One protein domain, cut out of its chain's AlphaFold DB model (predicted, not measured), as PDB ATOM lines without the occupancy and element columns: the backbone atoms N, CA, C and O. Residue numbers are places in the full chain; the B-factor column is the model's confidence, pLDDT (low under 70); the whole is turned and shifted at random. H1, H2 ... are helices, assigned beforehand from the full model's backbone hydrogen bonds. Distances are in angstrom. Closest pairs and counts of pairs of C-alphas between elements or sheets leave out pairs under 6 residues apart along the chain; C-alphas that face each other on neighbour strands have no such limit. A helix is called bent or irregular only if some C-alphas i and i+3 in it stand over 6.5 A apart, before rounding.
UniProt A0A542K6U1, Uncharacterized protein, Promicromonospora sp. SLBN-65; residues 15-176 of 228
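AT A GLANCE: This is residues 15 to 176 of the 228 residues of an uncharacterized protein of Promicromonospora sp. SLBN-65 (UniProt A0A542K6U1). The long helix H1 lies steeply across H4, the helix in the middle, and reaches well past it; short H2 folds back at the far end of H1. On the other side of H4, H5 and H6 form a helical hairpin, the bent helix H7 wraps round H6, and a tail without named elements, residues 155 to 176, runs back to the opposite end of the domain. The printed part has 162 residues with seven named helices, H1 to H7 in order, and no named strand: all helix, with mostly crossed packing. It is compact, with a radius of gyration of the C-alphas of 17.3 A and spans of 55 by 42 by 29 A.

IN THESE COORDINATES: H1, residues 15 to 41, is the longest helix at 38.9 A and begins at C-alpha 15 (32.101, -10.882, -19.665). H4, residues 66 to 81, measures 22.0 A. H2 is residues 43 to 50 and irregular, with C-alphas 44 and 47 8.2 A apart; H3 is residues 61 to 64. H5, residues 91 to 104, measures 20.6 A, and H6, residues 109 to 122, 19.8 A. H7, residues 132 to 154, was assigned as one helix by its hydrogen bonds but is bent, with C-alphas 139 and 142 8.6 A apart. Its arms are H7a, residues 132 to 139, and H7b, residues 142 to 154, 18.4 A long and ending at C-alpha 154 (10.268, 1.325, 4.073).

HOW THE PARTS SIT: H4 is the hub, touching four helices. H1, with residues 27 to 38 alone, touches it at a steep tilt of 41 degrees, the same way; the closest C-alphas, of Glu 34 and Arg 74, are 6.3 A apart. H1 and H2 form a hairpin, with C-alphas of Ile 39 and Asn 46 closest at 5.0 A. H2 also touches H4, closest at the C-alphas of Gln 45 and Ala 81, 5.9 A. H3 is close to H4 but not clearly touching, with C-alphas of Met 63 and Ser 69 closest at 4.9 A. The hairpin of H4 and H5 is closest at the C-alphas of His 72 and Ala 92, 5.7 A. H5 and H6, also a hairpin, touch at 38 degrees, opposite ways, only just steep; the C-alphas of Ala 91 and Met 118 are closest at 4.9 A. H4 and H6 only just touch, with 3 pairs of C-alphas within 8 A, the closest those of Ser 71 and Ala 122, 5.6 A. H6 touches H7a, closest at the C-alphas of Gly 113 and His 136, 5.0 A, and H7b, closest at those of Leu 114 and Ile 144, 5.5 A. H1 is apart from H5, H6 and both arms. Every O i to N i+4 pair is within hydrogen-bond range in H1, H4, H6, H7a and H7b; the count is 2 of 4 in H2 and 9 of 10 in H5, and H3 is too short for such a pair.

THE WHOLE: The two C-alphas farthest apart, of Leu 139 and Thr 175, are 55.6 A apart. The printed part has no cut, and no link is long. In the tail, residues 170 to 171 pair antiparallel with 174 to 175. Residues 129 to 132 have pLDDT under 70; the mean of the printed part is 93.8.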
ATOM      1  N   GLN A  15      33.461 -10.521 -19.268       87.31
ATOM      2  CA  GLN A  15      32.101 -10.882 -19.665       87.31
ATOM      3  C   GLN A  15      31.064 -10.333 -18.680       87.31
ATOM      4  O   GLN A  15      30.127  -9.669 -19.100       87.31
ATOM      5  N   GLU A  16      31.271 -10.518 -17.375       86.31
ATOM      6  CA  GLU A  16      30.376  -9.980 -16.341       86.31
ATOM      7  C   GLU A  16      30.282  -8.448 -16.403       86.31
ATOM      8  O   GLU A  16      29.204  -7.873 -16.240       86.31
ATOM      9  N   SER A  17      31.404  -7.777 -16.683       85.00
ATOM     10  CA  SER A  17      31.437  -6.323 -16.869       85.00
ATOM     11  C   SER A  17      30.675  -5.896 -18.124       85.00
ATOM     12  O   SER A  17      29.934  -4.917 -18.083       85.00
ATOM     13  N   ALA A  18      30.841  -6.623 -19.232       87.31
ATOM     14  CA  ALA A  18      30.135  -6.352 -20.480       87.31
ATOM     15  C   ALA A  18      28.620  -6.543 -20.321       87.31
ATOM     16  O   ALA A  18      27.861  -5.676 -20.746       87.31
ATOM     17  N   ASP A  19      28.188  -7.610 -19.648       85.19
ATOM     18  CA  ASP A  19      26.773  -7.900 -19.398       85.19
ATOM     19  C   ASP A  19      26.132  -6.833 -18.493       85.19
ATOM     20  O   ASP A  19      25.013  -6.373 -18.744       85.19
ATOM     21  N   LEU A  20      26.860  -6.385 -17.461       84.31
ATOM     22  CA  LEU A  20      26.411  -5.313 -16.573       84.31
ATOM     23  C   LEU A  20      26.252  -3.984 -17.323       84.31
ATOM     24  O   LEU A  20      25.248  -3.295 -17.141       84.31
ATOM     25  N   ILE A  21      27.228  -3.628 -18.164       86.31
ATOM     26  CA  ILE A  21      27.169  -2.412 -18.985       86.31
ATOM     27  C   ILE A  21      26.030  -2.515 -19.999       86.31
ATOM     28  O   ILE A  21      25.266  -1.563 -20.129       86.31
ATOM     29  N   GLY A  22      25.879  -3.660 -20.670       84.94
ATOM     30  CA  GLY A  22      24.795  -3.901 -21.623       84.94
ATOM     31  C   GLY A  22      23.425  -3.689 -20.983       84.94
ATOM     32  O   GLY A  22      22.643  -2.875 -21.462       84.94
ATOM     33  N   THR A  23      23.193  -4.306 -19.823       85.56
ATOM     34  CA  THR A  23      21.944  -4.138 -19.062       85.56
ATOM     35  C   THR A  23      21.699  -2.678 -18.665       85.56
ATOM     36  O   THR A  23      20.570  -2.194 -18.705       85.56
ATOM     37  N   ALA A  24      22.747  -1.954 -18.259       85.00
ATOM     38  CA  ALA A  24      22.621  -0.551 -17.879       85.00
ATOM     39  C   ALA A  24      22.257   0.341 -19.076       85.00
ATOM     40  O   ALA A  24      21.440   1.246 -18.925       85.00
ATOM     41  N   LEU A  25      22.831   0.081 -20.255       89.88
ATOM     42  CA  LEU A  25      22.511   0.812 -21.484       89.88
ATOM     43  C   LEU A  25      21.072   0.544 -21.938       89.88
ATOM     44  O   LEU A  25      20.353   1.493 -22.233       89.88
ATOM     45  N   GLU A  26      20.609  -0.706 -21.883       94.06
ATOM     46  CA  GLU A  26      19.204  -1.043 -22.162       94.06
ATOM     47  C   GLU A  26      18.244  -0.289 -21.225       94.06
ATOM     48  O   GLU A  26      17.233   0.264 -21.653       94.06
ATOM     49  N   GLN A  27      18.580  -0.189 -19.935       93.94
ATOM     50  CA  GLN A  27      17.773   0.565 -18.974       93.94
ATOM     51  C   GLN A  27      17.726   2.070 -19.266       93.94
ATOM     52  O   GLN A  27      16.695   2.690 -18.993       93.94
ATOM     53  N   VAL A  28      18.800   2.654 -19.810       94.94
ATOM     54  CA  VAL A  28      18.806   4.054 -20.272       94.94
ATOM     55  C   VAL A  28      17.797   4.221 -21.406       94.94
ATOM     56  O   VAL A  28      16.921   5.076 -21.303       94.94
ATOM     57  N   GLU A  29      17.841   3.352 -22.417       95.56
ATOM     58  CA  GLU A  29      16.917   3.394 -23.559       95.56
ATOM     59  C   GLU A  29      15.452   3.232 -23.120       95.56
ATOM     60  O   GLU A  29      14.553   3.945 -23.585       95.56
ATOM     61  N   TRP A  30      15.180   2.323 -22.178       97.56
ATOM     62  CA  TRP A  30      13.838   2.144 -21.619       97.56
ATOM     63  C   TRP A  30      13.363   3.372 -20.839       97.56
ATOM     64  O   TRP A  30      12.183   3.724 -20.916       97.56
ATOM     65  N   ALA A  31      14.255   4.015 -20.082       97.56
ATOM     66  CA  ALA A  31      13.947   5.216 -19.317       97.56
ATOM     67  C   ALA A  31      13.658   6.412 -20.234       97.56
ATOM     68  O   ALA A  31      12.653   7.090 -20.026       97.56
ATOM     69  N   GLU A  32      14.470   6.633 -21.269       96.81
ATOM     70  CA  GLU A  32      14.239   7.665 -22.289       96.81
ATOM     71  C   GLU A  32      12.898   7.448 -22.999       96.81
ATOM     72  O   GLU A  32      12.066   8.355 -23.051       96.81
ATOM     73  N   SER A  33      12.618   6.210 -23.416       97.75
ATOM     74  CA  SER A  33      11.332   5.846 -24.027       97.75
ATOM     75  C   SER A  33      10.135   6.138 -23.106       97.75
ATOM     76  O   SER A  33       9.090   6.612 -23.553       97.75
ATOM     77  N   GLU A  34      10.239   5.840 -21.805       98.25
ATOM     78  CA  GLU A  34       9.160   6.134 -20.851       98.25
ATOM     79  C   GLU A  34       9.046   7.633 -20.539       98.25
ATOM     80  O   GLU A  34       7.929   8.099 -20.305       98.25
ATOM     81  N   ILE A  35      10.146   8.400 -20.587       98.31
ATOM     82  CA  ILE A  35      10.118   9.871 -20.513       98.31
ATOM     83  C   ILE A  35       9.331  10.429 -21.699       98.31
ATOM     84  O   ILE A  35       8.399  11.203 -21.490       98.31
ATOM     85  N   GLU A  36       9.622  10.001 -22.926       97.75
ATOM     86  CA  GLU A  36       8.876  10.421 -24.120       97.75
ATOM     87  C   GLU A  36       7.387  10.064 -24.022       97.75
ATOM     88  O   GLU A  36       6.502  10.889 -24.290       97.75
ATOM     89  N   ALA A  37       7.088   8.849 -23.560       98.12
ATOM     90  CA  ALA A  37       5.718   8.411 -23.341       98.12
ATOM     91  C   ALA A  37       5.021   9.248 -22.248       98.12
ATOM     92  O   ALA A  37       3.844   9.587 -22.385       98.12
ATOM     93  N   ALA A  38       5.728   9.621 -21.178       98.38
ATOM     94  CA  ALA A  38       5.203  10.487 -20.126       98.38
ATOM     95  C   ALA A  38       4.971  11.919 -20.618       98.38
ATOM     96  O   ALA A  38       3.934  12.494 -20.302       98.38
ATOM     97  N   ILE A  39       5.874  12.475 -21.431       98.19
ATOM     98  CA  ILE A  39       5.707  13.788 -22.071       98.19
ATOM     99  C   ILE A  39       4.462  13.781 -22.963       98.19
ATOM    100  O   ILE A  39       3.671  14.720 -22.929       98.19
ATOM    101  N   THR A  40       4.237  12.692 -23.701       98.19
ATOM    102  CA  THR A  40       3.031  12.521 -24.523       98.19
ATOM    103  C   THR A  40       1.755  12.519 -23.672       98.19
ATOM    104  O   THR A  40       0.753  13.121 -24.058       98.19
ATOM    105  N   ARG A  41       1.778  11.873 -22.496       97.81
ATOM    106  CA  ARG A  41       0.647  11.851 -21.549       97.81
ATOM    107  C   ARG A  41       0.440  13.191 -20.832       97.81
ATOM    108  O   ARG A  41      -0.701  13.561 -20.563       97.81
ATOM    109  N   HIS A  42       1.521  13.914 -20.539       97.75
ATOM    110  CA  HIS A  42       1.536  15.133 -19.722       97.75
ATOM    111  C   HIS A  42       2.302  16.273 -20.420       97.75
ATOM    112  O   HIS A  42       3.320  16.740 -19.904       97.75
ATOM    113  N   PRO A  43       1.818  16.781 -21.568       97.06
ATOM    114  CA  PRO A  43       2.571  17.734 -22.391       97.06
ATOM    115  C   PRO A  43       2.859  19.064 -21.683       97.06
ATOM    116  O   PRO A  43       3.858  19.711 -21.975       97.06
ATOM    117  N   ALA A  44       2.025  19.463 -20.717       96.75
ATOM    118  CA  ALA A  44       2.249  20.665 -19.910       96.75
ATOM    119  C   ALA A  44       3.455  20.558 -18.956       96.75
ATOM    120  O   ALA A  44       3.880  21.569 -18.410       96.75
ATOM    121  N   GLN A  45       3.972  19.346 -18.737       97.81
ATOM    122  CA  GLN A  45       5.111  19.060 -17.864       97.81
ATOM    123  C   GLN A  45       6.332  18.586 -18.657       97.81
ATOM    124  O   GLN A  45       7.222  17.958 -18.084       97.81
ATOM    125  N   ASN A  46       6.373  18.847 -19.968       96.25
ATOM    126  CA  ASN A  46       7.407  18.343 -20.872       96.25
ATOM    127  C   ASN A  46       8.834  18.632 -20.372       96.25
ATOM    128  O   ASN A  46       9.657  17.722 -20.310       96.25
ATOM    129  N   ASP A  47       9.100  19.872 -19.961       96.19
ATOM    130  CA  ASP A  47      10.422  20.325 -19.547       96.19
ATOM    131  C   ASP A  47      10.833  19.663 -18.229       96.19
ATOM    132  O   ASP A  47      11.958  19.189 -18.091       96.19
ATOM    133  N   LEU A  48       9.905  19.548 -17.273       97.06
ATOM    134  CA  LEU A  48      10.152  18.851 -16.009       97.06
ATOM    135  C   LEU A  48      10.434  17.359 -16.238       97.06
ATOM    136  O   LEU A  48      11.356  16.805 -15.642       97.06
ATOM    137  N   LEU A  49       9.642  16.709 -17.092       97.75
ATOM    138  CA  LEU A  49       9.765  15.282 -17.389       97.75
ATOM    139  C   LEU A  49      11.050  14.957 -18.147       97.75
ATOM    140  O   LEU A  49      11.683  13.952 -17.833       97.75
ATOM    141  N   TYR A  50      11.478  15.825 -19.064       96.44
ATOM    142  CA  TYR A  50      12.774  15.703 -19.733       96.44
ATOM    143  C   TYR A  50      13.933  15.667 -18.721       96.44
ATOM    144  O   TYR A  50      14.856  14.865 -18.838       96.44
ATOM    145  N   HIS A  51      13.853  16.470 -17.658       96.19
ATOM    146  CA  HIS A  51      14.830  16.474 -16.565       96.19
ATOM    147  C   HIS A  51      14.564  15.409 -15.482       96.19
ATOM    148  O   HIS A  51      15.252  15.361 -14.459       96.19
ATOM    149  N   GLY A  52      13.592  14.522 -15.702       95.81
ATOM    150  CA  GLY A  52      13.133  13.507 -14.757       95.81
ATOM    151  C   GLY A  52      13.969  12.228 -14.702       95.81
ATOM    152  O   GLY A  52      13.598  11.324 -13.959       95.81
ATOM    153  N   PHE A  53      15.079  12.127 -15.443       95.06
ATOM    154  CA  PHE A  53      15.876  10.895 -15.543       95.06
ATOM    155  C   PHE A  53      16.500  10.453 -14.207       95.06
ATOM    156  O   PHE A  53      16.457   9.276 -13.854       95.06
ATOM    157  N   GLY A  54      17.059  11.388 -13.428       92.94
ATOM    158  CA  GLY A  54      17.800  11.073 -12.194       92.94
ATOM    159  C   GLY A  54      17.031  10.188 -11.192       92.94
ATOM    160  O   GLY A  54      17.565   9.177 -10.736       92.94
ATOM    161  N   PRO A  55      15.764  10.502 -10.865       94.81
ATOM    162  CA  PRO A  55      14.925   9.666 -10.002       94.81
ATOM    163  C   PRO A  55      14.645   8.236 -10.490       94.81
ATOM    164  O   PRO A  55      14.230   7.407  -9.671       94.81
ATOM    165  N   LEU A  56      14.827   7.935 -11.782       96.75
ATOM    166  CA  LEU A  56      14.397   6.669 -12.387       96.75
ATOM    167  C   LEU A  56      15.305   5.487 -12.049       96.75
ATOM    168  O   LEU A  56      14.886   4.352 -12.235       96.75
ATOM    169  N   ILE A  57      16.501   5.730 -11.501       92.62
ATOM    170  CA  ILE A  57      17.510   4.695 -11.242       92.62
ATOM    171  C   ILE A  57      16.892   3.474 -10.522       92.62
ATOM    172  O   ILE A  57      16.402   3.609  -9.384       92.62
ATOM    173  N   PRO A  58      16.925   2.280 -11.151       92.50
ATOM    174  CA  PRO A  58      16.482   1.033 -10.543       92.50
ATOM    175  C   PRO A  58      17.261   0.694  -9.273       92.50
ATOM    176  O   PRO A  58      18.444   0.989  -9.138       92.50
ATOM    177  N   THR A  59      16.601   0.046  -8.314       91.38
ATOM    178  CA  THR A  59      17.202  -0.217  -6.990       91.38
ATOM    179  C   THR A  59      17.123  -1.677  -6.578       91.38
ATOM    180  O   THR A  59      17.293  -1.988  -5.403       91.38
ATOM    181  N   HIS A  60      16.758  -2.556  -7.503       93.69
ATOM    182  CA  HIS A  60      16.501  -3.956  -7.221       93.69
ATOM    183  C   HIS A  60      16.927  -4.812  -8.411       93.69
ATOM    184  O   HIS A  60      16.652  -4.445  -9.548       93.69
ATOM    185  N   ARG A  61      17.541  -5.973  -8.161       91.38
ATOM    186  CA  ARG A  61      18.060  -6.855  -9.224       91.38
ATOM    187  C   ARG A  61      16.998  -7.289 -10.236       91.38
ATOM    188  O   ARG A  61      17.276  -7.329 -11.416       91.38
ATOM    189  N   LEU A  62      15.764  -7.544  -9.796       93.06
ATOM    190  CA  LEU A  62      14.662  -7.922 -10.700       93.06
ATOM    191  C   LEU A  62      14.263  -6.799 -11.674       93.06
ATOM    192  O   LEU A  62      13.570  -7.054 -12.650       93.06
ATOM    193  N   MET A  63      14.707  -5.565 -11.434       94.31
ATOM    194  CA  MET A  63      14.483  -4.454 -12.357       94.31
ATOM    195  C   MET A  63      15.438  -4.478 -13.553       94.31
ATOM    196  O   MET A  63      15.290  -3.649 -14.439       94.31
ATOM    197  N   THR A  64      16.369  -5.428 -13.659       92.06
ATOM    198  CA  THR A  64      17.058  -5.686 -14.938       92.06
ATOM    199  C   THR A  64      16.111  -6.238 -16.006       92.06
ATOM    200  O   THR A  64      16.451  -6.261 -17.178       92.06
ATOM    201  N   THR A  65      14.905  -6.664 -15.621       93.31
ATOM    202  CA  THR A  65      13.865  -7.088 -16.559       93.31
ATOM    203  C   THR A  65      13.070  -5.883 -17.065       93.31
ATOM    204  O   THR A  65      12.518  -5.125 -16.261       93.31
ATOM    205  N   GLU A  66      12.957  -5.743 -18.390       95.00
ATOM    206  CA  GLU A  66      12.366  -4.574 -19.061       95.00
ATOM    207  C   GLU A  66      11.004  -4.163 -18.494       95.00
ATOM    208  O   GLU A  66      10.842  -3.030 -18.045       95.00
ATOM    209  N   PHE A  67      10.022  -5.071 -18.452       95.25
ATOM    210  CA  PHE A  67       8.665  -4.711 -18.018       95.25
ATOM    211  C   PHE A  67       8.615  -4.245 -16.549       95.25
ATOM    212  O   PHE A  67       7.788  -3.405 -16.187       95.25
ATOM    213  N   VAL A  68       9.530  -4.743 -15.709       96.38
ATOM    214  CA  VAL A  68       9.663  -4.329 -14.305       96.38
ATOM    215  C   VAL A  68      10.259  -2.924 -14.218       96.38
ATOM    216  O   VAL A  68       9.741  -2.087 -13.475       96.38
ATOM    217  N   SER A  69      11.304  -2.648 -15.003       96.50
ATOM    218  CA  SER A  69      11.896  -1.310 -15.125       96.50
ATOM    219  C   SER A  69      10.904  -0.291 -15.677       96.50
ATOM    220  O   SER A  69      10.682   0.748 -15.064       96.50
ATOM    221  N   ARG A  70      10.222  -0.597 -16.781       97.44
ATOM    222  CA  ARG A  70       9.252   0.322 -17.392       97.44
ATOM    223  C   ARG A  70       8.098   0.661 -16.457       97.44
ATOM    224  O   ARG A  70       7.749   1.829 -16.324       97.44
ATOM    225  N   SER A  71       7.557  -0.330 -15.746       97.81
ATOM    226  CA  SER A  71       6.546  -0.100 -14.705       97.81
ATOM    227  C   SER A  71       7.055   0.843 -13.609       97.81
ATOM    228  O   SER A  71       6.371   1.788 -13.210       97.81
ATOM    229  N   HIS A  72       8.297   0.626 -13.163       97.94
ATOM    230  CA  HIS A  72       8.956   1.490 -12.196       97.94
ATOM    231  C   HIS A  72       9.058   2.938 -12.681       97.94
ATOM    232  O   HIS A  72       8.700   3.855 -11.940       97.94
ATOM    233  N   PHE A  73       9.535   3.138 -13.909       98.38
ATOM    234  CA  PHE A  73       9.735   4.462 -14.490       98.38
ATOM    235  C   PHE A  73       8.408   5.183 -14.680       98.38
ATOM    236  O   PHE A  73       8.267   6.322 -14.242       98.38
ATOM    237  N   ARG A  74       7.412   4.494 -15.242       98.19
ATOM    238  CA  ARG A  74       6.077   5.035 -15.496       98.19
ATOM    239  C   ARG A  74       5.433   5.596 -14.237       98.19
ATOM    240  O   ARG A  74       5.016   6.748 -14.237       98.19
ATOM    241  N   GLU A  75       5.428   4.828 -13.146       98.50
ATOM    242  CA  GLU A  75       4.849   5.285 -11.880       98.50
ATOM    243  C   GLU A  75       5.584   6.515 -11.320       98.50
ATOM    244  O   GLU A  75       4.950   7.426 -10.790       98.50
ATOM    245  N   LEU A  76       6.915   6.585 -11.440       98.56
ATOM    246  CA  LEU A  76       7.679   7.754 -10.986       98.56
ATOM    247  C   LEU A  76       7.440   8.987 -11.848       98.56
ATOM    248  O   LEU A  76       7.319  10.082 -11.302       98.56
ATOM    249  N   LEU A  77       7.369   8.818 -13.165       98.69
ATOM    250  CA  LEU A  77       7.120   9.906 -14.104       98.69
ATOM    251  C   LEU A  77       5.699  10.451 -13.948       98.69
ATOM    252  O   LEU A  77       5.521  11.665 -13.926       98.69
ATOM    253  N   ASP A  78       4.701   9.589 -13.737       98.38
ATOM    254  CA  ASP A  78       3.331  10.029 -13.459       98.38
ATOM    255  C   ASP A  78       3.244  10.779 -12.123       98.38
ATOM    256  O   ASP A  78       2.594  11.825 -12.034       98.38
ATOM    257  N   ARG A  79       3.949  10.312 -11.082       98.50
ATOM    258  CA  ARG A  79       4.059  11.056  -9.817       98.50
ATOM    259  C   ARG A  79       4.732  12.409 -10.018       98.50
ATOM    260  O   ARG A  79       4.230  13.407  -9.514       98.50
ATOM    261  N   LEU A  80       5.828  12.456 -10.773       98.25
ATOM    262  CA  LEU A  80       6.546  13.692 -11.066       98.25
ATOM    263  C   LEU A  80       5.652  14.697 -11.808       98.25
ATOM    264  O   LEU A  80       5.526  15.838 -11.369       98.25
ATOM    265  N   ALA A  81       4.967  14.261 -12.868       98.31
ATOM    266  CA  ALA A  81       4.059  15.097 -13.653       98.31
ATOM    267  C   ALA A  81       2.878  15.646 -12.831       98.31
ATOM    268  O   ALA A  81       2.400  16.758 -13.069       98.31
ATOM    269  N   THR A  82       2.411  14.874 -11.848       97.75
ATOM    270  CA  THR A  82       1.272  15.229 -10.987       97.75
ATOM    271  C   THR A  82       1.679  15.888  -9.664       97.75
ATOM    272  O   THR A  82       0.818  16.160  -8.824       97.75
ATOM    273  N   GLY A  83       2.971  16.175  -9.466       97.06
ATOM    274  CA  GLY A  83       3.492  16.813  -8.254       97.06
ATOM    275  C   GLY A  83       3.415  15.941  -6.995       97.06
ATOM    276  O   GLY A  83       3.425  16.464  -5.882       97.06
ATOM    277  N   GLN A  84       3.304  14.621  -7.151       98.00
ATOM    278  CA  GLN A  84       3.327  13.656  -6.054       98.00
ATOM    279  C   GLN A  84       4.761  13.330  -5.623       98.00
ATOM    280  O   GLN A  84       5.715  13.439  -6.393       98.00
ATOM    281  N   ASP A  85       4.913  12.873  -4.378       97.62
ATOM    282  CA  ASP A  85       6.210  12.469  -3.838       97.62
ATOM    283  C   ASP A  85       6.759  11.230  -4.571       97.62
ATOM    284  O   ASP A  85       6.161  10.149  -4.563       97.62
ATOM    285  N   THR A  86       7.926  11.368  -5.196       98.19
ATOM    286  CA  THR A  86       8.603  10.280  -5.913       98.19
ATOM    287  C   THR A  86       9.420   9.381  -4.984       98.19
ATOM    288  O   THR A  86       9.782   8.276  -5.388       98.19
ATOM    289  N   ARG A  87       9.653   9.777  -3.724       98.19
ATOM    290  CA  ARG A  87      10.488   9.038  -2.764       98.19
ATOM    291  C   ARG A  87       9.919   7.687  -2.327       98.19
ATOM    292  O   ARG A  87      10.720   6.754  -2.248       98.19
ATOM    293  N   PRO A  88       8.614   7.523  -2.016       98.44
ATOM    294  CA  PRO A  88       8.055   6.237  -1.602       98.44
ATOM    295  C   PRO A  88       8.254   5.145  -2.655       98.44
ATOM    296  O   PRO A  88       8.242   5.418  -3.856       98.44
ATOM    297  N   GLY A  89       8.376   3.890  -2.215       98.06
ATOM    298  CA  GLY A  89       8.461   2.735  -3.110       98.06
ATOM    299  C   GLY A  89       7.341   2.718  -4.161       98.06
ATOM    300  O   GLY A  89       6.204   3.111  -3.883       98.06
ATOM    301  N   THR A  90       7.671   2.295  -5.380       98.62
ATOM    302  CA  THR A  90       6.684   2.040  -6.443       98.62
ATOM    303  C   THR A  90       6.019   0.682  -6.226       98.62
ATOM    304  O   THR A  90       6.577  -0.162  -5.519       98.62
ATOM    305  N   ALA A  91       4.875   0.432  -6.859       98.25
ATOM    306  CA  ALA A  91       4.208  -0.867  -6.837       98.25
ATOM    307  C   ALA A  91       5.159  -1.980  -7.315       98.25
ATOM    308  O   ALA A  91       5.337  -2.980  -6.625       98.25
ATOM    309  N   ALA A  92       5.910  -1.741  -8.401       98.00
ATOM    310  CA  ALA A  92       6.942  -2.668  -8.875       98.00
ATOM    311  C   ALA A  92       8.013  -2.995  -7.809       98.00
ATOM    312  O   ALA A  92       8.435  -4.147  -7.688       98.00
ATOM    313  N   LYS A  93       8.438  -2.015  -6.989       98.12
ATOM    314  CA  LYS A  93       9.377  -2.263  -5.876       98.12
ATOM    315  C   LYS A  93       8.748  -3.116  -4.781       98.12
ATOM    316  O   LYS A  93       9.442  -3.954  -4.214       98.12
ATOM    317  N   VAL A  94       7.470  -2.897  -4.477       98.38
ATOM    318  CA  VAL A  94       6.750  -3.718  -3.495       98.38
ATOM    319  C   VAL A  94       6.632  -5.157  -4.005       98.38
ATOM    320  O   VAL A  94       6.981  -6.074  -3.268       98.38
ATOM    321  N   CYS A  95       6.284  -5.367  -5.281       97.62
ATOM    322  CA  CYS A  95       6.283  -6.697  -5.903       97.62
ATOM    323  C   CYS A  95       7.644  -7.391  -5.792       97.62
ATOM    324  O   CYS A  95       7.707  -8.561  -5.421       97.62
ATOM    325  N   CYS A  96       8.734  -6.666  -6.065       97.88
ATOM    326  CA  CYS A  96      10.092  -7.180  -5.905       97.88
ATOM    327  C   CYS A  96      10.379  -7.607  -4.456       97.88
ATOM    328  O   CYS A  96      10.854  -8.717  -4.232       97.88
ATOM    329  N   ALA A  97      10.040  -6.765  -3.476       97.56
ATOM    330  CA  ALA A  97      10.249  -7.067  -2.061       97.56
ATOM    331  C   ALA A  97       9.431  -8.287  -1.596       97.56
ATOM    332  O   ALA A  97       9.954  -9.148  -0.892       97.56
ATOM    333  N   CYS A  98       8.170  -8.398  -2.022       97.06
ATOM    334  CA  CYS A  98       7.328  -9.567  -1.759       97.06
ATOM    335  C   CYS A  98       7.901 -10.837  -2.402       97.06
ATOM    336  O   CYS A  98       7.933 -11.884  -1.755       97.06
ATOM    337  N   ALA A  99       8.385 -10.752  -3.646       95.75
ATOM    338  CA  ALA A  99       9.018 -11.874  -4.329       95.75
ATOM    339  C   ALA A  99      10.259 -12.359  -3.565       95.75
ATOM    340  O   ALA A  99      10.386 -13.554  -3.316       95.75
ATOM    341  N   GLU A 100      11.129 -11.454  -3.110       96.00
ATOM    342  CA  GLU A 100      12.292 -11.828  -2.298       96.00
ATOM    343  C   GLU A 100      11.905 -12.409  -0.937       96.00
ATOM    344  O   GLU A 100      12.444 -13.442  -0.541       96.00
ATOM    345  N   ALA A 101      10.934 -11.809  -0.243       96.44
ATOM    346  CA  ALA A 101      10.438 -12.335   1.027       96.44
ATOM    347  C   ALA A 101       9.876 -13.760   0.876       96.44
ATOM    348  O   ALA A 101      10.126 -14.613   1.728       96.44
ATOM    349  N   SER A 102       9.188 -14.042  -0.239       96.69
ATOM    350  CA  SER A 102       8.598 -15.357  -0.521       96.69
ATOM    351  C   SER A 102       9.625 -16.485  -0.676       96.69
ATOM    352  O   SER A 102       9.303 -17.648  -0.436       96.69
ATOM    353  N   LEU A 103      10.871 -16.150  -1.036       96.31
ATOM    354  CA  LEU A 103      11.970 -17.116  -1.133       96.31
ATOM    355  C   LEU A 103      12.492 -17.549   0.244       96.31
ATOM    356  O   LEU A 103      13.129 -18.594   0.352       96.31
ATOM    357  N   VAL A 104      12.244 -16.750   1.286       97.31
ATOM    358  CA  VAL A 104      12.670 -17.037   2.663       97.31
ATOM    359  C   VAL A 104      11.582 -17.796   3.418       97.31
ATOM    360  O   VAL A 104      11.875 -18.759   4.125       97.31
ATOM    361  N   ALA A 105      10.328 -17.368   3.275       96.25
ATOM    362  CA  ALA A 105       9.179 -18.004   3.901       96.25
ATOM    363  C   ALA A 105       7.900 -17.754   3.086       96.25
ATOM    364  O   ALA A 105       7.800 -16.729   2.409       96.25
ATOM    365  N   PRO A 106       6.887 -18.633   3.185       96.38
ATOM    366  CA  PRO A 106       5.581 -18.370   2.592       96.38
ATOM    367  C   PRO A 106       5.012 -17.024   3.056       96.38
ATOM    368  O   PRO A 106       5.062 -16.693   4.244       96.38
ATOM    369  N   LEU A 107       4.448 -16.258   2.120       96.06
ATOM    370  CA  LEU A 107       3.793 -14.993   2.441       96.06
ATOM    371  C   LEU A 107       2.557 -15.237   3.315       96.06
ATOM    372  O   LEU A 107       1.814 -16.200   3.120       96.06
ATOM    373  N   SER A 108       2.312 -14.332   4.263       95.81
ATOM    374  CA  SER A 108       1.036 -14.288   4.981       95.81
ATOM    375  C   SER A 108      -0.109 -13.913   4.032       95.81
ATOM    376  O   SER A 108       0.130 -13.351   2.964       95.81
ATOM    377  N   SER A 109      -1.362 -14.158   4.440       94.62
ATOM    378  CA  SER A 109      -2.550 -13.756   3.663       94.62
ATOM    379  C   SER A 109      -2.518 -12.267   3.284       94.62
ATOM    380  O   SER A 109      -2.730 -11.915   2.128       94.62
ATOM    381  N   ILE A 110      -2.151 -11.400   4.234       97.12
ATOM    382  CA  ILE A 110      -2.055  -9.945   4.029       97.12
ATOM    383  C   ILE A 110      -0.938  -9.606   3.026       97.12
ATOM    384  O   ILE A 110      -1.139  -8.802   2.121       97.12
ATOM    385  N   ALA A 111       0.240 -10.231   3.152       96.94
ATOM    386  CA  ALA A 111       1.365  -9.979   2.248       96.94
ATOM    387  C   ALA A 111       1.117 -10.520   0.828       96.94
ATOM    388  O   ALA A 111       1.547  -9.898  -0.142       96.94
ATOM    389  N   ALA A 112       0.408 -11.643   0.699       95.44
ATOM    390  CA  ALA A 112      -0.046 -12.166  -0.587       95.44
ATOM    391  C   ALA A 112      -1.074 -11.227  -1.238       95.44
ATOM    392  O   ALA A 112      -0.928 -10.892  -2.411       95.44
ATOM    393  N   GLY A 113      -2.051 -10.733  -0.468       95.81
ATOM    394  CA  GLY A 113      -3.004  -9.717  -0.926       95.81
ATOM    395  C   GLY A 113      -2.313  -8.448  -1.429       95.81
ATOM    396  O   GLY A 113      -2.567  -8.015  -2.551       95.81
ATOM    397  N   LEU A 114      -1.354  -7.915  -0.659       97.25
ATOM    398  CA  LEU A 114      -0.544  -6.772  -1.089       97.25
ATOM    399  C   LEU A 114       0.207  -7.057  -2.394       97.25
ATOM    400  O   LEU A 114       0.213  -6.212  -3.286       97.25
ATOM    401  N   TYR A 115       0.832  -8.231  -2.519       96.12
ATOM    402  CA  TYR A 115       1.539  -8.613  -3.738       96.12
ATOM    403  C   TYR A 115       0.614  -8.601  -4.959       96.12
ATOM    404  O   TYR A 115       0.971  -8.002  -5.970       96.12
ATOM    405  N   PHE A 116      -0.580  -9.195  -4.867       94.50
ATOM    406  CA  PHE A 116      -1.533  -9.212  -5.981       94.50
ATOM    407  C   PHE A 116      -2.018  -7.806  -6.347       94.50
ATOM    408  O   PHE A 116      -1.967  -7.441  -7.520       94.50
ATOM    409  N   ARG A 117      -2.376  -6.978  -5.357       94.81
ATOM    410  CA  ARG A 117      -2.785  -5.585  -5.598       94.81
ATOM    411  C   ARG A 117      -1.686  -4.777  -6.290       94.81
ATOM    412  O   ARG A 117      -1.937  -4.040  -7.242       94.81
ATOM    413  N   MET A 118      -0.449  -4.900  -5.811       96.75
ATOM    414  CA  MET A 118       0.686  -4.194  -6.404       96.75
ATOM    415  C   MET A 118       1.032  -4.741  -7.786       96.75
ATOM    416  O   MET A 118       1.441  -3.964  -8.642       96.75
ATOM    417  N   TRP A 119       0.840  -6.039  -8.030       95.19
ATOM    418  CA  TRP A 119       1.030  -6.639  -9.348       95.19
ATOM    419  C   TRP A 119       0.058  -6.050 -10.366       95.19
ATOM    420  O   TRP A 119       0.498  -5.576 -11.408       95.19
ATOM    421  N   GLU A 120      -1.236  -6.014 -10.048       93.62
ATOM    422  CA  GLU A 120      -2.263  -5.431 -10.922       93.62
ATOM    423  C   GLU A 120      -1.995  -3.948 -11.206       93.62
ATOM    424  O   GLU A 120      -2.108  -3.498 -12.343       93.62
ATOM    425  N   SER A 121      -1.569  -3.195 -10.187       94.19
ATOM    426  CA  SER A 121      -1.213  -1.784 -10.349       94.19
ATOM    427  C   SER A 121       0.059  -1.573 -11.174       94.19
ATOM    428  O   SER A 121       0.136  -0.607 -11.931       94.19
ATOM    429  N   ALA A 122       1.082  -2.408 -10.989       95.88
ATOM    430  CA  ALA A 122       2.376  -2.253 -11.644       95.88
ATOM    431  C   ALA A 122       2.355  -2.771 -13.087       95.88
ATOM    432  O   ALA A 122       3.045  -2.227 -13.951       95.88
ATOM    433  N   PHE A 123       1.592  -3.830 -13.347       94.31
ATOM    434  CA  PHE A 123       1.679  -4.625 -14.565       94.31
ATOM    435  C   PHE A 123       0.297  -4.847 -15.198       94.31
ATOM    436  O   PHE A 123      -0.094  -5.995 -15.409       94.31
ATOM    437  N   PRO A 124      -0.444  -3.773 -15.535       88.25
ATOM    438  CA  PRO A 124      -1.814  -3.888 -16.044       88.25
ATOM    439  C   PRO A 124      -1.907  -4.655 -17.372       88.25
ATOM    440  O   PRO A 124      -2.944  -5.235 -17.675       88.25
ATOM    441  N   ASP A 125      -0.817  -4.688 -18.145       87.25
ATOM    442  CA  ASP A 125      -0.737  -5.393 -19.430       87.25
ATOM    443  C   ASP A 125      -0.372  -6.883 -19.281       87.25
ATOM    444  O   ASP A 125      -0.330  -7.621 -20.266       87.25
ATOM    445  N   GLN A 126      -0.063  -7.338 -18.062       85.81
ATOM    446  CA  GLN A 126       0.262  -8.735 -17.778       85.81
ATOM    447  C   GLN A 126      -0.992  -9.507 -17.374       85.81
ATOM    448  O   GLN A 126      -1.972  -8.933 -16.899       85.81
ATOM    449  N   GLN A 127      -0.967 -10.833 -17.541       79.38
ATOM    450  CA  GLN A 127      -2.099 -11.649 -17.110       79.38
ATOM    451  C   GLN A 127      -2.363 -11.444 -15.609       79.38
ATOM    452  O   GLN A 127      -1.416 -11.478 -14.811       79.38
ATOM    453  N   PRO A 128      -3.632 -11.238 -15.211       71.31
ATOM    454  CA  PRO A 128      -3.978 -11.062 -13.813       71.31
ATOM    455  C   PRO A 128      -3.645 -12.332 -13.036       71.31
ATOM    456  O   PRO A 128      -3.822 -13.454 -13.523       71.31
ATOM    457  N   VAL A 129      -3.197 -12.167 -11.793       67.62
ATOM    458  CA  VAL A 129      -2.816 -13.290 -10.931       67.62
ATOM    459  C   VAL A 129      -4.063 -13.881 -10.253       67.62
ATOM    460  O   VAL A 129      -4.156 -13.959  -9.037       67.62
ATOM    461  N   THR A 130      -5.010 -14.374 -11.061       64.56
ATOM    462  CA  THR A 130      -6.190 -15.200 -10.694       64.56
ATOM    463  C   THR A 130      -7.208 -14.607  -9.695       64.56
ATOM    464  O   THR A 130      -6.938 -13.650  -8.978       64.56
ATOM    465  N   ASP A 131      -8.375 -15.259  -9.565       64.62
ATOM    466  CA  ASP A 131      -9.462 -14.944  -8.607       64.62
ATOM    467  C   ASP A 131      -9.024 -14.869  -7.126       64.62
ATOM    468  O   ASP A 131      -9.762 -14.386  -6.264       64.62
ATOM    469  N   ARG A 132      -7.816 -15.347  -6.796       66.69
ATOM    470  CA  ARG A 132      -7.283 -15.371  -5.425       66.69
ATOM    471  C   ARG A 132      -7.055 -13.976  -4.846       66.69
ATOM    472  O   ARG A 132      -7.217 -13.811  -3.639       66.69
ATOM    473  N   GLY A 133      -6.740 -12.976  -5.676       75.31
ATOM    474  CA  GLY A 133      -6.558 -11.591  -5.224       75.31
ATOM    475  C   GLY A 133      -7.813 -11.020  -4.552       75.31
ATOM    476  O   GLY A 133      -7.738 -10.479  -3.450       75.31
ATOM    477  N   GLN A 134      -8.985 -11.256  -5.147       83.00
ATOM    478  CA  GLN A 134     -10.271 -10.750  -4.647       83.00
ATOM    479  C   GLN A 134     -10.621 -11.292  -3.256       83.00
ATOM    480  O   GLN A 134     -11.219 -10.590  -2.443       83.00
ATOM    481  N   HIS A 135     -10.226 -12.533  -2.961       86.94
ATOM    482  CA  HIS A 135     -10.460 -13.138  -1.653       86.94
ATOM    483  C   HIS A 135      -9.655 -12.448  -0.546       86.94
ATOM    484  O   HIS A 135     -10.206 -12.141   0.511       86.94
ATOM    485  N   HIS A 136      -8.370 -12.176  -0.792       89.50
ATOM    486  CA  HIS A 136      -7.528 -11.466   0.170       89.50
ATOM    487  C   HIS A 136      -8.029 -10.041   0.403       89.50
ATOM    488  O   HIS A 136      -8.111  -9.609   1.549       89.50
ATOM    489  N   GLU A 137      -8.428  -9.346  -0.662       91.25
ATOM    490  CA  GLU A 137      -8.994  -8.000  -0.563       91.25
ATOM    491  C   GLU A 137     -10.271  -7.953   0.275       91.25
ATOM    492  O   GLU A 137     -10.407  -7.111   1.163       91.25
ATOM    493  N   ALA A 138     -11.189  -8.895   0.049       91.56
ATOM    494  CA  ALA A 138     -12.454  -8.950   0.772       91.56
ATOM    495  C   ALA A 138     -12.282  -9.214   2.278       91.56
ATOM    496  O   ALA A 138     -13.098  -8.750   3.074       91.56
ATOM    497  N   LEU A 139     -11.252  -9.971   2.670       93.44
ATOM    498  CA  LEU A 139     -11.012 -10.332   4.067       93.44
ATOM    499  C   LEU A 139     -10.107  -9.342   4.803       93.44
ATOM    500  O   LEU A 139     -10.361  -9.032   5.963       93.44
ATOM    501  N   GLU A 140      -9.055  -8.862   4.142       95.38
ATOM    502  CA  GLU A 140      -7.914  -8.212   4.795       95.38
ATOM    503  C   GLU A 140      -7.617  -6.807   4.245       95.38
ATOM    504  O   GLU A 140      -6.581  -6.233   4.578       95.38
ATOM    505  N   GLY A 141      -8.495  -6.226   3.416       96.19
ATOM    506  CA  GLY A 141      -8.237  -4.984   2.671       96.19
ATOM    507  C   GLY A 141      -7.644  -3.833   3.497       96.19
ATOM    508  O   GLY A 141      -6.665  -3.219   3.078       96.19
ATOM    509  N   SER A 142      -8.149  -3.593   4.712       97.50
ATOM    510  CA  SER A 142      -7.631  -2.533   5.596       97.50
ATOM    511  C   SER A 142      -6.230  -2.824   6.148       97.50
ATOM    512  O   SER A 142      -5.425  -1.909   6.338       97.50
ATOM    513  N   LEU A 143      -5.903  -4.096   6.392       98.06
ATOM    514  CA  LEU A 143      -4.554  -4.507   6.782       98.06
ATOM    515  C   LEU A 143      -3.602  -4.479   5.583       98.06
ATOM    516  O   LEU A 143      -2.429  -4.144   5.755       98.06
ATOM    517  N   ILE A 144      -4.099  -4.768   4.376       98.19
ATOM    518  CA  ILE A 144      -3.346  -4.606   3.128       98.19
ATOM    519  C   ILE A 144      -3.010  -3.123   2.908       98.19
ATOM    520  O   ILE A 144      -1.854  -2.820   2.623       98.19
ATOM    521  N   ASP A 145      -3.948  -2.195   3.136       98.38
ATOM    522  CA  ASP A 145      -3.694  -0.744   3.067       98.38
ATOM    523  C   ASP A 145      -2.580  -0.316   4.034       98.38
ATOM    524  O   ASP A 145      -1.634   0.386   3.665       98.38
ATOM    525  N   ALA A 146      -2.660  -0.774   5.288       98.19
ATOM    526  CA  ALA A 146      -1.655  -0.468   6.302       98.19
ATOM    527  C   ALA A 146      -0.272  -1.040   5.936       98.19
ATOM    528  O   ALA A 146       0.764  -0.390   6.162       98.19
ATOM    529  N   LEU A 147      -0.244  -2.245   5.357       98.50
ATOM    530  CA  LEU A 147       0.982  -2.879   4.892       98.50
ATOM    531  C   LEU A 147       1.553  -2.171   3.658       98.50
ATOM    532  O   LEU A 147       2.772  -2.017   3.593       98.50
ATOM    533  N   ASP A 148       0.724  -1.690   2.731       98.50
ATOM    534  CA  ASP A 148       1.156  -0.908   1.564       98.50
ATOM    535  C   ASP A 148       1.876   0.372   2.002       98.50
ATOM    536  O   ASP A 148       3.052   0.580   1.684       98.50
ATOM    537  N   VAL A 149       1.228   1.181   2.850       98.19
ATOM    538  CA  VAL A 149       1.812   2.421   3.389       98.19
ATOM    539  C   VAL A 149       3.157   2.141   4.060       98.19
ATOM    540  O   VAL A 149       4.149   2.839   3.819       98.19
ATOM    541  N   THR A 150       3.217   1.095   4.884       98.31
ATOM    542  CA  THR A 150       4.450   0.708   5.576       98.31
ATOM    543  C   THR A 150       5.526   0.243   4.596       98.31
ATOM    544  O   THR A 150       6.680   0.660   4.722       98.31
ATOM    545  N   SER A 151       5.169  -0.567   3.601       98.31
ATOM    546  CA  SER A 151       6.086  -1.104   2.590       98.31
ATOM    547  C   SER A 151       6.669   0.003   1.719       98.31
ATOM    548  O   SER A 151       7.889   0.115   1.597       98.31
ATOM    549  N   ARG A 152       5.832   0.897   1.183       98.44
ATOM    550  CA  ARG A 152       6.281   2.038   0.370       98.44
ATOM    551  C   ARG A 152       7.157   3.000   1.158       98.44
ATOM    552  O   ARG A 152       8.162   3.465   0.621       98.44
ATOM    553  N   ARG A 153       6.827   3.265   2.428       98.25
ATOM    554  CA  ARG A 153       7.671   4.067   3.326       98.25
ATOM    555  C   ARG A 153       9.022   3.400   3.580       98.25
ATOM    556  O   ARG A 153      10.043   4.077   3.572       98.25
ATOM    557  N   THR A 154       9.038   2.088   3.796       97.94
ATOM    558  CA  THR A 154      10.268   1.325   4.073       97.94
ATOM    559  C   THR A 154      11.176   1.276   2.846       97.94
ATOM    560  O   THR A 154      12.388   1.417   2.954       97.94
ATOM    561  N   LEU A 155      10.581   1.154   1.658       97.75
ATOM    562  CA  LEU A 155      11.269   1.156   0.368       97.75
ATOM    563  C   LEU A 155      11.589   2.568  -0.148       97.75
ATOM    564  O   LEU A 155      12.055   2.706  -1.290       97.75
ATOM    565  N   ALA A 156      11.312   3.609   0.643       97.81
ATOM    566  CA  ALA A 156      11.487   4.986   0.221       97.81
ATOM    567  C   ALA A 156      12.965   5.345   0.034       97.81
ATOM    568  O   ALA A 156      13.846   4.875   0.755       97.81
ATOM    569  N   ARG A 157      13.235   6.222  -0.931       96.88
ATOM    570  CA  ARG A 157      14.578   6.708  -1.248       96.88
ATOM    571  C   ARG A 157      14.641   8.220  -1.162       96.88
ATOM    572  O   ARG A 157      13.901   8.904  -1.854       96.88
ATOM    573  N   LYS A 158      15.516   8.742  -0.300       95.50
ATOM    574  CA  LYS A 158      15.626  10.189  -0.036       95.50
ATOM    575  C   LYS A 158      16.157  10.973  -1.237       95.50
ATOM    576  O   LYS A 158      15.763  12.114  -1.424       95.50
ATOM    577  N   ASP A 159      17.034  10.344  -2.010       93.12
ATOM    578  CA  ASP A 159      17.679  10.872  -3.217       93.12
ATOM    579  C   ASP A 159      16.770  10.843  -4.452       93.12
ATOM    580  O   ASP A 159      17.123  11.368  -5.501       93.12
ATOM    581  N   ARG A 160      15.579  10.251  -4.338       95.38
ATOM    582  CA  ARG A 160      14.618  10.151  -5.428       95.38
ATOM    583  C   ARG A 160      13.747  11.392  -5.482       95.38
ATOM    584  O   ARG A 160      12.578  11.360  -5.121       95.38
ATOM    585  N   VAL A 161      14.365  12.485  -5.888       94.81
ATOM    586  CA  VAL A 161      13.745  13.782  -6.144       94.81
ATOM    587  C   VAL A 161      14.453  14.396  -7.345       94.81
ATOM    588  O   VAL A 161      15.638  14.138  -7.560       94.81
ATOM    589  N   VAL A 162      13.743  15.192  -8.140       93.44
ATOM    590  CA  VAL A 162      14.415  16.032  -9.136       93.44
ATOM    591  C   VAL A 162      15.097  17.159  -8.366       93.44
ATOM    592  O   VAL A 162      14.442  17.867  -7.601       93.44
ATOM    593  N   GLY A 163      16.422  17.239  -8.481       88.62
ATOM    594  CA  GLY A 163      17.219  18.291  -7.853       88.62
ATOM    595  C   GLY A 163      17.126  19.612  -8.614       88.62
ATOM    596  O   GLY A 163      16.226  19.818  -9.428       88.62
ATOM    597  N   ASP A 164      18.091  20.497  -8.374       90.75
ATOM    598  CA  ASP A 164      18.198  21.747  -9.122       90.75
ATOM    599  C   ASP A 164      18.433  21.455 -10.611       90.75
ATOM    600  O   ASP A 164      19.390  20.774 -10.991       90.75
ATOM    601  N   ILE A 165      17.544  21.967 -11.462       93.69
ATOM    602  CA  ILE A 165      17.626  21.775 -12.909       93.69
ATOM    603  C   ILE A 165      18.506  22.873 -13.501       93.69
ATOM    604  O   ILE A 165      18.137  24.047 -13.519       93.69
ATOM    605  N   SER A 166      19.658  22.468 -14.032       90.69
ATOM    606  CA  SER A 166      20.491  23.303 -14.896       90.69
ATOM    607  C   SER A 166      20.267  22.882 -16.343       90.69
ATOM    608  O   SER A 166      20.645  21.779 -16.738       90.69
ATOM    609  N   CYS A 167      19.629  23.747 -17.129       93.31
ATOM    610  CA  CYS A 167      19.397  23.524 -18.550       93.31
ATOM    611  C   CYS A 167      20.018  24.664 -19.358       93.31
ATOM    612  O   CYS A 167      19.957  25.824 -18.962       93.31
ATOM    613  N   ILE A 168      20.605  24.331 -20.506       92.19
ATOM    614  CA  ILE A 168      21.150  25.306 -21.464       92.19
ATOM    615  C   ILE A 168      20.222  25.519 -22.671       92.19
ATOM    616  O   ILE A 168      20.631  26.105 -23.667       92.19
ATOM    617  N   GLY A 169      18.987  25.008 -22.608       92.81
ATOM    618  CA  GLY A 169      18.031  25.045 -23.721       92.81
ATOM    619  C   GLY A 169      18.326  24.027 -24.820       92.81
ATOM    620  O   GLY A 169      17.906  24.224 -25.956       92.81
ATOM    621  N   MET A 170      19.059  22.956 -24.501       92.50
ATOM    622  CA  MET A 170      19.388  21.895 -25.450       92.50
ATOM    623  C   MET A 170      18.860  20.555 -24.950       92.50
ATOM    624  O   MET A 170      19.327  20.053 -23.926       92.50
ATOM    625  N   HIS A 171      17.883  19.994 -25.662       92.00
ATOM    626  CA  HIS A 171      17.298  18.688 -25.370       92.00
ATOM    627  C   HIS A 171      17.649  17.721 -26.512       92.00
ATOM    628  O   HIS A 171      17.384  18.029 -27.667       92.00
ATOM    629  N   HIS A 172      18.308  16.597 -26.212       86.38
ATOM    630  CA  HIS A 172      18.805  15.621 -27.204       86.38
ATOM    631  C   HIS A 172      19.578  16.225 -28.400       86.38
ATOM    632  O   HIS A 172      19.497  15.746 -29.527       86.38
ATOM    633  N   GLY A 173      20.347  17.292 -28.162       87.56
ATOM    634  CA  GLY A 173      21.112  17.985 -29.207       87.56
ATOM    635  C   GLY A 173      20.310  19.008 -30.019       87.56
ATOM    636  O   GLY A 173      20.896  19.747 -30.807       87.56
ATOM    637  N   GLU A 174      19.003  19.119 -29.790       90.56
ATOM    638  CA  GLU A 174      18.148  20.133 -30.401       90.56
ATOM    639  C   GLU A 174      17.971  21.337 -29.476       90.56
ATOM    640  O   GLU A 174      17.878  21.208 -28.254       90.56
ATOM    641  N   THR A 175      17.917  22.535 -30.057       92.50
ATOM    642  CA  THR A 175      17.610  23.749 -29.289       92.50
ATOM    643  C   THR A 175      16.109  23.824 -29.042       92.50
ATOM    644  O   THR A 175      15.331  23.861 -29.995       92.50
ATOM    645  N   VAL A 176      15.704  23.900 -27.776       92.00
ATOM    646  CA  VAL A 176      14.299  23.964 -27.366       92.00
ATOM    647  C   VAL A 176      14.053  25.126 -26.399       92.00
ATOM    648  O   VAL A 176      14.931  25.468 -25.600       92.00
TER     649      VAL A 176